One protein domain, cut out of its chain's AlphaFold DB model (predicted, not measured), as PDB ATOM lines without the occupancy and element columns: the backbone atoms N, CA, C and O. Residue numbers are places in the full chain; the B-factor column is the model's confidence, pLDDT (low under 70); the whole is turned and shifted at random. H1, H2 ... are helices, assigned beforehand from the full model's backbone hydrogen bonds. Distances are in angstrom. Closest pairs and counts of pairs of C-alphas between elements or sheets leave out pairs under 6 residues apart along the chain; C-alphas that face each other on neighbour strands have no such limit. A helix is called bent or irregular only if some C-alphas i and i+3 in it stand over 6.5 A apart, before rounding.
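This is residues 510 to 608 of the 752 residues of the protein "Hypothetical protein" of Picocystis salinarum (UniProt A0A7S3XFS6). The longest helices, H6 and H7, cross at one end of a slab of helices; H4 runs side by side with H6, and the short H3 and H5, which pack on each other, lie over one side of the H4 and H6 pair. H1 and H2 make the other end of the slab; each helix touches two others, and the contacts run round in a ring, H1 and H2 meeting in it only at a corner. The printed part has 99 residues with seven named helices, H1 to H7 in chain order, and no named strand; its class is all helix. It is compact, with a radius of gyration of the C-alphas of 12.8 A, and spans 35 by 31 by 19 A.

H6, residues 568 to 584, is 24.2 A long from first to last C-alpha, and C-alpha 568 is at (411.680, 244.944, 356.445). H7, residues 592 to 608, is 24.3 A long and ends with C-alpha 608 at (410.343, 249.034, 372.174). H4, residues 535 to 546, is 16.3 A long, and H5, residues 557 to 565, is 12.4 A long. The short helices are H1, residues 510 to 515, with C-alpha 510 at (406.658, 247.456, 341.364), H2, residues 520 to 526, and H3, residues 528 to 532. H3 is only just irregular: C-alphas 528 and 531 are 6.7 A apart.

H6 touches H7 at a steep tilt of 46 degrees, opposite ways; their closest C-alphas, those of Val 574 and Ala 600, are 6.1 A apart. H6 touches H4 at a shallow tilt of 12 degrees, the same way, closest at the C-alphas of Leu 537 and Ala 572, 6.2 A. H7 touches H5 with residues 593 to 600 alone, at a shallow tilt of 27 degrees, the same way, closest at the C-alphas of Val 559 and Ser 593, 6.2 A. H5 touches H3, closest at the C-alphas of Asn 529 and Trp 560, 6.2 A. H3 touches H2, closest at the C-alphas of His 524 and Ala 530, 5.4 A. H1 touches H4, which meets it with residues 535 to 539 alone, about perpendicular at 79 degrees, closest at the C-alphas of Gln 513 and Pro 535, 4.3 A. H1 and H2 only just touch, only at the corner, with 3 pairs of C-alphas within 8 A, the closest being Leu 514 and Thr 520 at 6.3 A. H4 and H7 are apart. Every O i to N i+4 pair is within hydrogen-bond range in H1, H4, H5, H6 and H7; in H2 it is 1 of 3, with 3 of 4 O i to N i+3 pairs, and in H3 0 of 1, with 1 of 2.

The C-alphas farthest apart, those of Thr 511 and Ser 587, are 37.6 A apart. The printed part has no cut and no long link. The mean pLDDT of the printed part is 89.9, and no printed residue is under 70.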
ATOM      1  N   THR A 510     406.877 248.387 342.494       94.88
ATOM      2  CA  THR A 510     406.658 247.456 341.364       94.88
ATOM      3  C   THR A 510     407.923 247.181 340.545       94.88
ATOM      4  O   THR A 510     408.254 246.023 340.290       94.88
ATOM      5  N   THR A 511     408.680 248.219 340.176       96.00
ATOM      6  CA  THR A 511     409.922 248.076 339.397       96.00
ATOM      7  C   THR A 511     411.030 247.362 340.179       96.00
ATOM      8  O   THR A 511     411.762 246.550 339.615       96.00
ATOM      9  N   ALA A 512     411.149 247.628 341.483       95.00
ATOM     10  CA  ALA A 512     412.151 247.014 342.352       95.00
ATOM     11  C   ALA A 512     411.778 245.568 342.735       95.00
ATOM     12  O   ALA A 512     412.647 244.702 342.787       95.00
ATOM     13  N   GLN A 513     410.486 245.282 342.918       96.75
ATOM     14  CA  GLN A 513     409.940 243.932 343.069       96.75
ATOM     15  C   GLN A 513     410.208 243.088 341.817       96.75
ATOM     16  O   GLN A 513     410.729 241.980 341.924       96.75
ATOM     17  N   LEU A 514     409.935 243.628 340.623       95.69
ATOM     18  CA  LEU A 514     410.232 242.953 339.357       95.69
ATOM     19  C   LEU A 514     411.740 242.682 339.198       95.69
ATOM     20  O   LEU A 514     412.127 241.576 338.826       95.69
ATOM     21  N   ALA A 515     412.596 243.647 339.553       95.50
ATOM     22  CA  ALA A 515     414.052 243.470 339.562       95.50
ATOM     23  C   ALA A 515     414.542 242.431 340.594       95.50
ATOM     24  O   ALA A 515     415.581 241.809 340.386       95.50
ATOM     25  N   ALA A 516     413.790 242.206 341.677       94.69
ATOM     26  CA  ALA A 516     414.035 241.145 342.656       94.69
ATOM     27  C   ALA A 516     413.458 239.771 342.249       94.69
ATOM     28  O   ALA A 516     413.587 238.815 343.010       94.69
ATOM     29  N   GLY A 517     412.830 239.643 341.073       96.25
ATOM     30  CA  GLY A 517     412.255 238.381 340.584       96.25
ATOM     31  C   GLY A 517     410.832 238.080 341.076       96.25
ATOM     32  O   GLY A 517     410.360 236.950 340.937       96.25
ATOM     33  N   VAL A 518     410.131 239.067 341.640       96.06
ATOM     34  CA  VAL A 518     408.719 238.932 342.030       96.06
ATOM     35  C   VAL A 518     407.838 238.888 340.778       96.06
ATOM     36  O   VAL A 518     407.947 239.744 339.897       96.06
ATOM     37  N   ARG A 519     406.904 237.934 340.718       96.06
ATOM     38  CA  ARG A 519     405.838 237.838 339.708       96.06
ATOM     39  C   ARG A 519     404.753 238.874 340.012       96.06
ATOM     40  O   ARG A 519     403.639 238.536 340.408       96.06
ATOM     41  N   THR A 520     405.093 240.154 339.858       94.44
ATOM     42  CA  THR A 520     404.254 241.311 340.226       94.44
ATOM     43  C   THR A 520     402.822 241.215 339.695       94.44
ATOM     44  O   THR A 520     401.884 241.464 340.444       94.44
ATOM     45  N   ALA A 521     402.637 240.755 338.453       91.00
ATOM     46  CA  ALA A 521     401.321 240.570 337.837       91.00
ATOM     47  C   ALA A 521     400.396 239.588 338.590       91.00
ATOM     48  O   ALA A 521     399.186 239.783 338.589       91.00
ATOM     49  N   GLU A 522     400.940 238.558 339.246       91.25
ATOM     50  CA  GLU A 522     400.179 237.665 340.135       91.25
ATOM     51  C   GLU A 522     400.099 238.250 341.550       91.25
ATOM     52  O   GLU A 522     399.031 238.309 342.156       91.25
ATOM     53  N   PHE A 523     401.235 238.718 342.073       92.00
ATOM     54  CA  PHE A 523     401.380 239.167 343.456       92.00
ATOM     55  C   PHE A 523     400.502 240.388 343.784       92.00
ATOM     56  O   PHE A 523     399.957 240.486 344.882       92.00
ATOM     57  N   HIS A 524     400.300 241.299 342.828       93.94
ATOM     58  CA  HIS A 524     399.457 242.492 342.996       93.94
ATOM     59  C   HIS A 524     397.957 242.208 342.879       93.94
ATOM     60  O   HIS A 524     397.156 243.018 343.342       93.94
ATOM     61  N   LEU A 525     397.561 241.051 342.335       91.75
ATOM     62  CA  LEU A 525     396.166 240.595 342.362       91.75
ATOM     63  C   LEU A 525     395.761 240.040 343.740       91.75
ATOM     64  O   LEU A 525     394.571 239.950 344.027       91.75
ATOM     65  N   LEU A 526     396.728 239.703 344.605       88.69
ATOM     66  CA  LEU A 526     396.467 239.245 345.976       88.69
ATOM     67  C   LEU A 526     395.971 240.386 346.876       88.69
ATOM     68  O   LEU A 526     395.085 240.186 347.707       88.69
ATOM     69  N   ASN A 527     396.556 241.581 346.736       92.75
ATOM     70  CA  ASN A 527     396.130 242.778 347.453       92.75
ATOM     71  C   ASN A 527     396.661 244.059 346.793       92.75
ATOM     72  O   ASN A 527     397.825 244.122 346.406       92.75
ATOM     73  N   GLU A 528     395.860 245.127 346.778       90.69
ATOM     74  CA  GLU A 528     396.272 246.435 346.246       90.69
ATOM     75  C   GLU A 528     397.544 246.991 346.914       90.69
ATOM     76  O   GLU A 528     398.382 247.601 346.241       90.69
ATOM     77  N   ASN A 529     397.712 246.739 348.219       93.25
ATOM     78  CA  ASN A 529     398.856 247.208 349.000       93.25
ATOM     79  C   ASN A 529     400.152 246.427 348.698       93.25
ATOM     80  O   ASN A 529     401.231 246.878 349.081       93.25
ATOM     81  N   ALA A 530     400.080 245.283 348.002       93.12
ATOM     82  CA  ALA A 530     401.239 244.436 347.714       93.12
ATOM     83  C   ALA A 530     402.316 245.161 346.884       93.12
ATOM     84  O   ALA A 530     403.502 244.880 347.043       93.12
ATOM     85  N   ARG A 531     401.929 246.150 346.064       94.56
ATOM     86  CA  ARG A 531     402.855 246.988 345.279       94.56
ATOM     87  C   ARG A 531     403.758 247.897 346.122       94.56
ATOM     88  O   ARG A 531     404.799 248.323 345.644       94.56
ATOM     89  N   PHE A 532     403.371 248.207 347.360       95.69
ATOM     90  CA  PHE A 532     404.128 249.084 348.266       95.69
ATOM     91  C   PHE A 532     405.080 248.314 349.191       95.69
ATOM     92  O   PHE A 532     405.803 248.916 349.983       95.69
ATOM     93  N   LEU A 533     405.049 246.982 349.129       95.19
ATOM     94  CA  LEU A 533     405.845 246.113 349.979       95.19
ATOM     95  C   LEU A 533     407.314 246.085 349.525       95.19
ATOM     96  O   LEU A 533     407.600 246.122 348.328       95.19
ATOM     97  N   ASP A 534     408.243 245.968 350.475       95.38
ATOM     98  CA  ASP A 534     409.669 245.811 350.176       95.38
ATOM     99  C   ASP A 534     409.932 244.625 349.208       95.38
ATOM    100  O   ASP A 534     409.318 243.561 349.368       95.38
ATOM    101  N   PRO A 535     410.839 244.759 348.219       95.19
ATOM    102  CA  PRO A 535     411.127 243.704 347.245       95.19
ATOM    103  C   PRO A 535     411.524 242.345 347.834       95.19
ATOM    104  O   PRO A 535     411.129 241.311 347.295       95.19
ATOM    105  N   GLN A 536     412.269 242.317 348.942       93.25
ATOM    106  CA  GLN A 536     412.688 241.075 349.594       93.25
ATOM    107  C   GLN A 536     411.541 240.443 350.394       93.25
ATOM    108  O   GLN A 536     411.418 239.217 350.429       93.25
ATOM    109  N   LEU A 537     410.661 241.256 350.989       94.31
ATOM    110  CA  LEU A 537     409.427 240.769 351.617       94.31
ATOM    111  C   LEU A 537     408.460 240.168 350.593       94.31
ATOM    112  O   LEU A 537     407.920 239.085 350.824       94.31
ATOM    113  N   ALA A 538     408.268 240.845 349.460       94.88
ATOM    114  CA  ALA A 538     407.422 240.368 348.372       94.88
ATOM    115  C   ALA A 538     407.917 239.017 347.827       94.88
ATOM    116  O   ALA A 538     407.135 238.071 347.720       94.88
ATOM    117  N   LEU A 539     409.229 238.887 347.595       94.44
ATOM    118  CA  LEU A 539     409.847 237.637 347.150       94.44
ATOM    119  C   LEU A 539     409.680 236.498 348.174       94.44
ATOM    120  O   LEU A 539     409.361 235.373 347.788       94.44
ATOM    121  N   ARG A 540     409.828 236.770 349.480       93.06
ATOM    122  CA  ARG A 540     409.590 235.761 350.534       93.06
ATOM    123  C   ARG A 540     408.130 235.320 350.609       93.06
ATOM    124  O   ARG A 540     407.873 234.123 350.697       93.06
ATOM    125  N   LEU A 541     407.172 236.249 350.558       92.94
ATOM    126  CA  LEU A 541     405.742 235.910 350.571       92.94
ATOM    127  C   LEU A 541     405.346 235.076 349.350       92.94
ATOM    128  O   LEU A 541     404.627 234.090 349.499       92.94
ATOM    129  N   GLN A 542     405.853 235.427 348.167       91.50
ATOM    130  CA  GLN A 542     405.685 234.613 346.966       91.50
ATOM    131  C   GLN A 542     406.304 233.218 347.144       91.50
ATOM    132  O   GLN A 542     405.658 232.229 346.826       91.50
ATOM    133  N   GLY A 543     407.495 233.112 347.743       92.12
ATOM    134  CA  GLY A 543     408.116 231.823 348.066       92.12
ATOM    135  C   GLY A 543     407.267 230.941 348.994       92.12
ATOM    136  O   GLY A 543     407.130 229.748 348.738       92.12
ATOM    137  N   HIS A 544     406.648 231.507 350.039       89.94
ATOM    138  CA  HIS A 544     405.745 230.760 350.935       89.94
ATOM    139  C   HIS A 544     404.420 230.362 350.263       89.94
ATOM    140  O   HIS A 544     403.879 229.301 350.588       89.94
ATOM    141  N   TYR A 545     403.928 231.170 349.315       89.38
ATOM    142  CA  TYR A 545     402.771 230.859 348.468       89.38
ATOM    143  C   TYR A 545     403.080 229.727 347.476       89.38
ATOM    144  O   TYR A 545     402.343 228.745 347.427       89.38
ATOM    145  N   ASP A 546     404.205 229.811 346.760       88.88
ATOM    146  CA  ASP A 546     404.665 228.807 345.791       88.88
ATOM    147  C   ASP A 546     404.968 227.452 346.465       88.88
ATOM    148  O   ASP A 546     404.713 226.393 345.897       88.88
ATOM    149  N   GLN A 547     405.459 227.472 347.712       86.31
ATOM    150  CA  GLN A 547     405.630 226.281 348.557       86.31
ATOM    151  C   GLN A 547     404.311 225.746 349.145       86.31
ATOM    152  O   GLN A 547     404.322 224.714 349.817       86.31
ATOM    153  N   GLY A 548     403.194 226.463 348.995       83.81
ATOM    154  CA  GLY A 548     401.916 226.129 349.623       83.81
ATOM    155  C   GLY A 548     401.925 226.159 351.159       83.81
ATOM    156  O   GLY A 548     401.006 225.618 351.769       83.81
ATOM    157  N   THR A 549     402.930 226.778 351.803       77.81
ATOM    158  CA  THR A 549     403.051 226.786 353.279       77.81
ATOM    159  C   THR A 549     401.876 227.534 353.918       77.81
ATOM    160  O   THR A 549     401.356 227.108 354.947       77.81
ATOM    161  N   PHE A 550     401.413 228.615 353.285       77.00
ATOM    162  CA  PHE A 550     400.086 229.189 353.508       77.00
ATOM    163  C   PHE A 550     399.661 230.015 352.287       77.00
ATOM    164  O   PHE A 550     400.490 230.595 351.588       77.00
ATOM    165  N   ASN A 551     398.354 230.105 352.038       79.25
ATOM    166  CA  ASN A 551     397.833 230.941 350.962       79.25
ATOM    167  C   ASN A 551     397.854 232.423 351.386       79.25
ATOM    168  O   ASN A 551     397.024 232.857 352.189       79.25
ATOM    169  N   THR A 552     398.781 233.205 350.832       75.81
ATOM    170  CA  THR A 552     398.931 234.657 351.057       75.81
ATOM    171  C   THR A 552     397.680 235.468 350.702       75.81
ATOM    172  O   THR A 552     397.450 236.502 351.324       75.81
ATOM    173  N   ALA A 553     396.810 234.982 349.805       74.50
ATOM    174  CA  ALA A 553     395.509 235.602 349.520       74.50
ATOM    175  C   ALA A 553     394.523 235.545 350.706       74.50
ATOM    176  O   ALA A 553     393.484 236.197 350.675       74.50
ATOM    177  N   THR A 554     394.818 234.767 351.757       80.00
ATOM    178  CA  THR A 554     394.009 234.747 352.991       80.00
ATOM    179  C   THR A 554     394.357 235.875 353.965       80.00
ATOM    180  O   THR A 554     393.614 236.084 354.929       80.00
ATOM    181  N   PHE A 555     395.444 236.622 353.728       89.81
ATOM    182  CA  PHE A 555     395.780 237.792 354.534       89.81
ATOM    183  C   PHE A 555     394.827 238.953 354.262       89.81
ATOM    184  O   PHE A 555     394.647 239.383 353.123       89.81
ATOM    185  N   ASP A 556     394.249 239.487 355.340       91.25
ATOM    186  CA  ASP A 556     393.406 240.674 355.263       91.25
ATOM    187  C   ASP A 556     394.226 241.932 354.928       91.25
ATOM    188  O   ASP A 556     395.437 242.011 355.142       91.25
ATOM    189  N   GLU A 557     393.549 242.949 354.398       92.00
ATOM    190  CA  GLU A 557     394.137 244.234 353.999       92.00
ATOM    191  C   GLU A 557     394.953 244.907 355.124       92.00
ATOM    192  O   GLU A 557     395.923 245.624 354.871       92.00
ATOM    193  N   LYS A 558     394.587 244.651 356.386       92.06
ATOM    194  CA  LYS A 558     395.250 245.209 357.563       92.06
ATOM    195  C   LYS A 558     396.602 244.546 357.812       92.06
ATOM    196  O   LYS A 558     397.533 245.250 358.191       92.06
ATOM    197  N   VAL A 559     396.745 243.247 357.551       94.25
ATOM    198  CA  VAL A 559     398.043 242.556 357.557       94.25
ATOM    199  C   VAL A 559     398.982 243.135 356.503       94.25
ATOM    200  O   VAL A 559     400.106 243.495 356.849       94.25
ATOM    201  N   TRP A 560     398.518 243.322 355.264       93.81
ATOM    202  CA  TRP A 560     399.328 243.948 354.209       93.81
ATOM    203  C   TRP A 560     399.770 245.369 354.593       93.81
ATOM    204  O   TRP A 560     400.949 245.704 354.480       93.81
ATOM    205  N   LYS A 561     398.861 246.187 355.142       92.38
ATOM    206  CA  LYS A 561     399.189 247.531 355.647       92.38
ATOM    207  C   LYS A 561     400.171 247.511 356.825       92.38
ATOM    208  O   LYS A 561     401.056 248.358 356.873       92.38
ATOM    209  N   ILE A 562     400.075 246.536 357.735       93.31
ATOM    210  CA  ILE A 562     401.051 246.346 358.822       93.31
ATOM    211  C   ILE A 562     402.432 245.984 358.259       93.31
ATOM    212  O   ILE A 562     403.420 246.561 358.703       93.31
ATOM    213  N   MET A 563     402.520 245.091 357.267       93.62
ATOM    214  CA  MET A 563     403.795 244.725 356.633       93.62
ATOM    215  C   MET A 563     404.485 245.930 355.976       93.62
ATOM    216  O   MET A 563     405.682 246.111 356.162       93.62
ATOM    217  N   VAL A 564     403.731 246.778 355.265       93.94
ATOM    218  CA  VAL A 564     404.245 248.011 354.628       93.94
ATOM    219  C   VAL A 564     404.670 249.072 355.661       93.94
ATOM    220  O   VAL A 564     405.543 249.887 355.384       93.94
ATOM    221  N   GLN A 565     404.086 249.060 356.864       90.62
ATOM    222  CA  GLN A 565     404.434 249.968 357.970       90.62
ATOM    223  C   GLN A 565     405.558 249.443 358.883       90.62
ATOM    224  O   GLN A 565     405.988 250.151 359.796       90.62
ATOM    225  N   MET A 566     406.027 248.209 358.684       90.44
ATOM    226  CA  MET A 566     407.100 247.602 359.471       90.44
ATOM    227  C   MET A 566     408.457 247.755 358.780       90.44
ATOM    228  O   MET A 566     408.559 247.697 357.559       90.44
ATOM    229  N   ALA A 567     409.528 247.869 359.573       90.44
ATOM    230  CA  ALA A 567     410.885 247.704 359.057       90.44
ATOM    231  C   ALA A 567     411.024 246.315 358.386       90.44
ATOM    232  O   ALA A 567     410.538 245.338 358.974       90.44
ATOM    233  N   PRO A 568     411.679 246.190 357.212       89.88
ATOM    234  CA  PRO A 568     411.680 244.944 356.445       89.88
ATOM    235  C   PRO A 568     412.141 243.716 357.235       89.88
ATOM    236  O   PRO A 568     411.462 242.693 357.213       89.88
ATOM    237  N   ASP A 569     413.211 243.819 358.025       89.69
ATOM    238  CA  ASP A 569     413.702 242.695 358.835       89.69
ATOM    239  C   ASP A 569     412.680 242.232 359.888       89.69
ATOM    240  O   ASP A 569     412.444 241.032 360.045       89.69
ATOM    241  N   ASN A 570     411.998 243.173 360.555       91.00
ATOM    242  CA  ASN A 570     410.936 242.861 361.516       91.00
ATOM    243  C   ASN A 570     409.777 242.118 360.830       91.00
ATOM    244  O   ASN A 570     409.258 241.137 361.364       91.00
ATOM    245  N   ALA A 571     409.346 242.595 359.657       92.56
ATOM    246  CA  ALA A 571     408.260 241.975 358.902       92.56
ATOM    247  C   ALA A 571     408.657 240.576 358.410       92.56
ATOM    248  O   ALA A 571     407.867 239.640 358.530       92.56
ATOM    249  N   ALA A 572     409.895 240.409 357.938       92.44
ATOM    250  CA  ALA A 572     410.438 239.129 357.503       92.44
ATOM    251  C   ALA A 572     410.462 238.104 358.647       92.44
ATOM    252  O   ALA A 572     410.019 236.974 358.458       92.44
ATOM    253  N   MET A 573     410.906 238.496 359.848       91.50
ATOM    254  CA  MET A 573     410.889 237.614 361.022       91.50
ATOM    255  C   MET A 573     409.472 237.175 361.407       91.50
ATOM    256  O   MET A 573     409.263 236.004 361.716       91.50
ATOM    257  N   VAL A 574     408.485 238.075 361.345       93.19
ATOM    258  CA  VAL A 574     407.087 237.727 361.648       93.19
ATOM    259  C   VAL A 574     406.484 236.823 360.566       93.19
ATOM    260  O   VAL A 574     405.765 235.886 360.906       93.19
ATOM    261  N   ILE A 575     406.807 237.030 359.282       92.88
ATOM    262  CA  ILE A 575     406.410 236.113 358.197       92.88
ATOM    263  C   ILE A 575     406.938 234.701 358.472       92.88
ATOM    264  O   ILE A 575     406.159 233.752 358.404       92.88
ATOM    265  N   GLU A 576     408.211 234.551 358.852       92.12
ATOM    266  CA  GLU A 576     408.774 233.239 359.195       92.12
ATOM    267  C   GLU A 576     408.190 232.650 360.494       92.12
ATOM    268  O   GLU A 576     408.002 231.435 360.569       92.12
ATOM    269  N   GLU A 577     407.843 233.457 361.509       91.44
ATOM    270  CA  GLU A 577     407.131 232.964 362.705       91.44
ATOM    271  C   GLU A 577     405.769 232.364 362.317       91.44
ATOM    272  O   GLU A 577     405.438 231.255 362.739       91.44
ATOM    273  N   VAL A 578     404.992 233.058 361.474       90.62
ATOM    274  CA  VAL A 578     403.694 232.558 360.994       90.62
ATOM    275  C   VAL A 578     403.867 231.336 360.088       90.62
ATOM    276  O   VAL A 578     403.164 230.346 360.285       90.62
ATOM    277  N   ALA A 579     404.822 231.356 359.154       90.25
ATOM    278  CA  ALA A 579     405.104 230.237 358.256       90.25
ATOM    279  C   ALA A 579     405.440 228.954 359.028       90.25
ATOM    280  O   ALA A 579     404.842 227.905 358.788       90.25
ATOM    281  N   ASN A 580     406.355 229.041 359.997       90.56
ATOM    282  CA  ASN A 580     406.761 227.890 360.799       90.56
ATOM    283  C   ASN A 580     405.663 227.449 361.778       90.56
ATOM    284  O   ASN A 580     405.484 226.252 361.984       90.56
ATOM    285  N   ALA A 581     404.877 228.374 362.336       88.62
ATOM    286  CA  ALA A 581     403.754 228.008 363.197       88.62
ATOM    287  C   ALA A 581     402.633 227.282 362.424       88.62
ATOM    288  O   ALA A 581     402.072 226.323 362.953       88.62
ATOM    289  N   ILE A 582     402.353 227.673 361.172       87.06
ATOM    290  CA  ILE A 582     401.409 226.958 360.293       87.06
ATOM    291  C   ILE A 582     401.991 225.603 359.871       87.06
ATOM    292  O   ILE A 582     401.290 224.600 359.947       87.06
ATOM    293  N   ARG A 583     403.274 225.544 359.490       86.81
ATOM    294  CA  ARG A 583     403.970 224.303 359.102       86.81
ATOM    295  C   ARG A 583     403.994 223.255 360.221       86.81
ATOM    296  O   ARG A 583     403.859 222.069 359.937       86.81
ATOM    297  N   ASN A 584     404.150 223.688 361.473       88.06
ATOM    298  CA  ASN A 584     404.241 222.800 362.636       88.06
ATOM    299  C   ASN A 584     402.870 222.360 363.181       88.06
ATOM    300  O   ASN A 584     402.755 221.248 363.688       88.06
ATOM    301  N   ASP A 585     401.838 223.209 363.106       85.81
ATOM    302  CA  ASP A 585     400.472 222.867 363.531       85.81
ATOM    303  C   ASP A 585     399.414 223.634 362.707       85.81
ATOM    304  O   ASP A 585     398.895 224.672 363.147       85.81
ATOM    305  N   PRO A 586     399.033 223.110 361.523       79.62
ATOM    306  CA  PRO A 586     398.006 223.721 360.680       79.62
ATOM    307  C   PRO A 586     396.632 223.820 361.363       79.62
ATOM    308  O   PRO A 586     395.812 224.660 360.996       79.62
ATOM    309  N   SER A 587     396.354 222.970 362.360       81.12
ATOM    310  CA  SER A 587     395.046 222.890 363.027       81.12
ATOM    311  C   SER A 587     394.820 224.016 364.045       81.12
ATOM    312  O   SER A 587     393.686 224.436 364.305       81.12
ATOM    313  N   ARG A 588     395.915 224.529 364.614       82.81
ATOM    314  CA  ARG A 588     395.936 225.556 365.660       82.81
ATOM    315  C   ARG A 588     395.724 226.967 365.124       82.81
ATOM    316  O   ARG A 588     395.114 227.788 365.815       82.81
ATOM    317  N   ILE A 589     396.168 227.262 363.902       84.31
ATOM    318  CA  ILE A 589     396.026 228.590 363.284       84.31
ATOM    319  C   ILE A 589     394.745 228.642 362.445       84.31
ATOM    320  O   ILE A 589     394.741 228.571 361.223       84.31
ATOM    321  N   ARG A 590     393.615 228.832 363.139       82.81
ATOM    322  CA  ARG A 590     392.282 228.999 362.520       82.81
ATOM    323  C   ARG A 590     392.128 230.274 361.676       82.81
ATOM    324  O   ARG A 590     391.153 230.400 360.945       82.81
ATOM    325  N   ASN A 591     393.022 231.248 361.843       88.31
ATOM    326  CA  ASN A 591     393.025 232.518 361.115       88.31
ATOM    327  C   ASN A 591     394.475 233.051 361.047       88.31
ATOM    328  O   ASN A 591     394.967 233.569 362.058       88.31
ATOM    329  N   PRO A 592     395.162 232.922 359.894       85.88
ATOM    330  CA  PRO A 592     396.528 233.418 359.711       85.88
ATOM    331  C   PRO A 592     396.668 234.923 359.957       85.88
ATOM    332  O   PRO A 592     397.628 235.345 360.595       85.88
ATOM    333  N   SER A 593     395.698 235.733 359.532       90.12
ATOM    334  CA  SER A 593     395.751 237.199 359.613       90.12
ATOM    335  C   SER A 593     395.691 237.721 361.051       90.12
ATOM    336  O   SER A 593     396.447 238.612 361.451       90.12
ATOM    337  N   ALA A 594     394.840 237.102 361.872       90.31
ATOM    338  CA  ALA A 594     394.753 237.374 363.301       90.31
ATOM    339  C   ALA A 594     396.021 236.917 364.043       90.31
ATOM    340  O   ALA A 594     396.486 237.615 364.948       90.31
ATOM    341  N   TYR A 595     396.604 235.779 363.645       91.56
ATOM    342  CA  TYR A 595     397.862 235.288 364.208       91.56
ATOM    343  C   TYR A 595     399.039 236.211 363.849       91.56
ATOM    344  O   TYR A 595     399.752 236.653 364.749       91.56
ATOM    345  N   PHE A 596     399.168 236.607 362.576       93.00
ATOM    346  CA  PHE A 596     400.157 237.580 362.097       93.00
ATOM    347  C   PHE A 596     400.047 238.915 362.839       93.00
ATOM    348  O   PHE A 596     401.027 239.401 363.398       93.00
ATOM    349  N   THR A 597     398.838 239.479 362.932       93.00
ATOM    350  CA  THR A 597     398.584 240.723 363.679       93.00
ATOM    351  C   THR A 597     398.974 240.593 365.158       93.00
ATOM    352  O   THR A 597     399.433 241.559 365.772       93.00
ATOM    353  N   GLY A 598     398.811 239.404 365.750       92.19
ATOM    354  CA  GLY A 598     399.257 239.099 367.110       92.19
ATOM    355  C   GLY A 598     400.781 239.030 367.248       92.19
ATOM    356  O   GLY A 598     401.327 239.610 368.186       92.19
ATOM    357  N   ALA A 599     401.465 238.356 366.322       91.75
ATOM    358  CA  ALA A 599     402.923 238.237 366.293       91.75
ATOM    359  C   ALA A 599     403.602 239.597 366.037       91.75
ATOM    360  O   ALA A 599     404.428 240.023 366.843       91.75
ATOM    361  N   ALA A 600     403.155 240.352 365.028       92.75
ATOM    362  CA  ALA A 600     403.642 241.704 364.731       92.75
ATOM    363  C   ALA A 600     403.558 242.643 365.947       92.75
ATOM    364  O   ALA A 600     404.535 243.306 366.295       92.75
ATOM    365  N   LYS A 601     402.422 242.644 366.664       90.88
ATOM    366  CA  LYS A 601     402.251 243.442 367.891       90.88
ATOM    367  C   LYS A 601     403.200 243.034 369.017       90.88
ATOM    368  O   LYS A 601     403.713 243.914 369.705       90.88
ATOM    369  N   LYS A 602     403.439 241.731 369.218       88.75
ATOM    370  CA  LYS A 602     404.439 241.257 370.191       88.75
ATOM    371  C   LYS A 602     405.830 241.749 369.802       88.75
ATOM    372  O   LYS A 602     406.508 242.314 370.650       88.75
ATOM    373  N   PHE A 603     406.207 241.583 368.533       87.00
ATOM    374  CA  PHE A 603     407.532 241.929 368.025       87.00
ATOM    375  C   PHE A 603     407.840 243.425 368.193       87.00
ATOM    376  O   PHE A 603     408.873 243.790 368.758       87.00
ATOM    377  N   MET A 604     406.892 244.292 367.808       83.75
ATOM    378  CA  MET A 604     406.958 245.741 368.046       83.75
ATOM    379  C   MET A 604     407.117 246.076 369.538       83.75
ATOM    380  O   MET A 604     407.974 246.880 369.903       83.75
ATOM    381  N   ALA A 605     406.327 245.443 370.414       82.69
ATOM    382  CA  ALA A 605     406.389 245.686 371.855       82.69
ATOM    383  C   ALA A 605     407.728 245.239 372.474       82.69
ATOM    384  O   ALA A 605     408.303 245.976 373.274       82.69
ATOM    385  N   SER A 606     408.265 244.082 372.071       80.56
ATOM    386  CA  SER A 606     409.585 243.623 372.520       80.56
ATOM    387  C   SER A 606     410.721 244.510 372.008       80.56
ATOM    388  O   SER A 606     411.668 244.756 372.748       80.56
ATOM    389  N   GLN A 607     410.624 245.048 370.787       73.94
ATOM    390  CA  GLN A 607     411.636 245.957 370.244       73.94
ATOM    391  C   GLN A 607     411.641 247.307 370.983       73.94
ATOM    392  O   GLN A 607     412.711 247.813 371.318       73.94
ATOM    393  N   ALA A 608     410.464 247.837 371.338       72.56
ATOM    394  CA  ALA A 608     410.343 249.034 372.174       72.56
ATOM    395  C   ALA A 608     410.919 248.839 373.593       72.56
ATOM    396  O   ALA A 608     411.464 249.777 374.167       72.56
TER     397      ALA A 608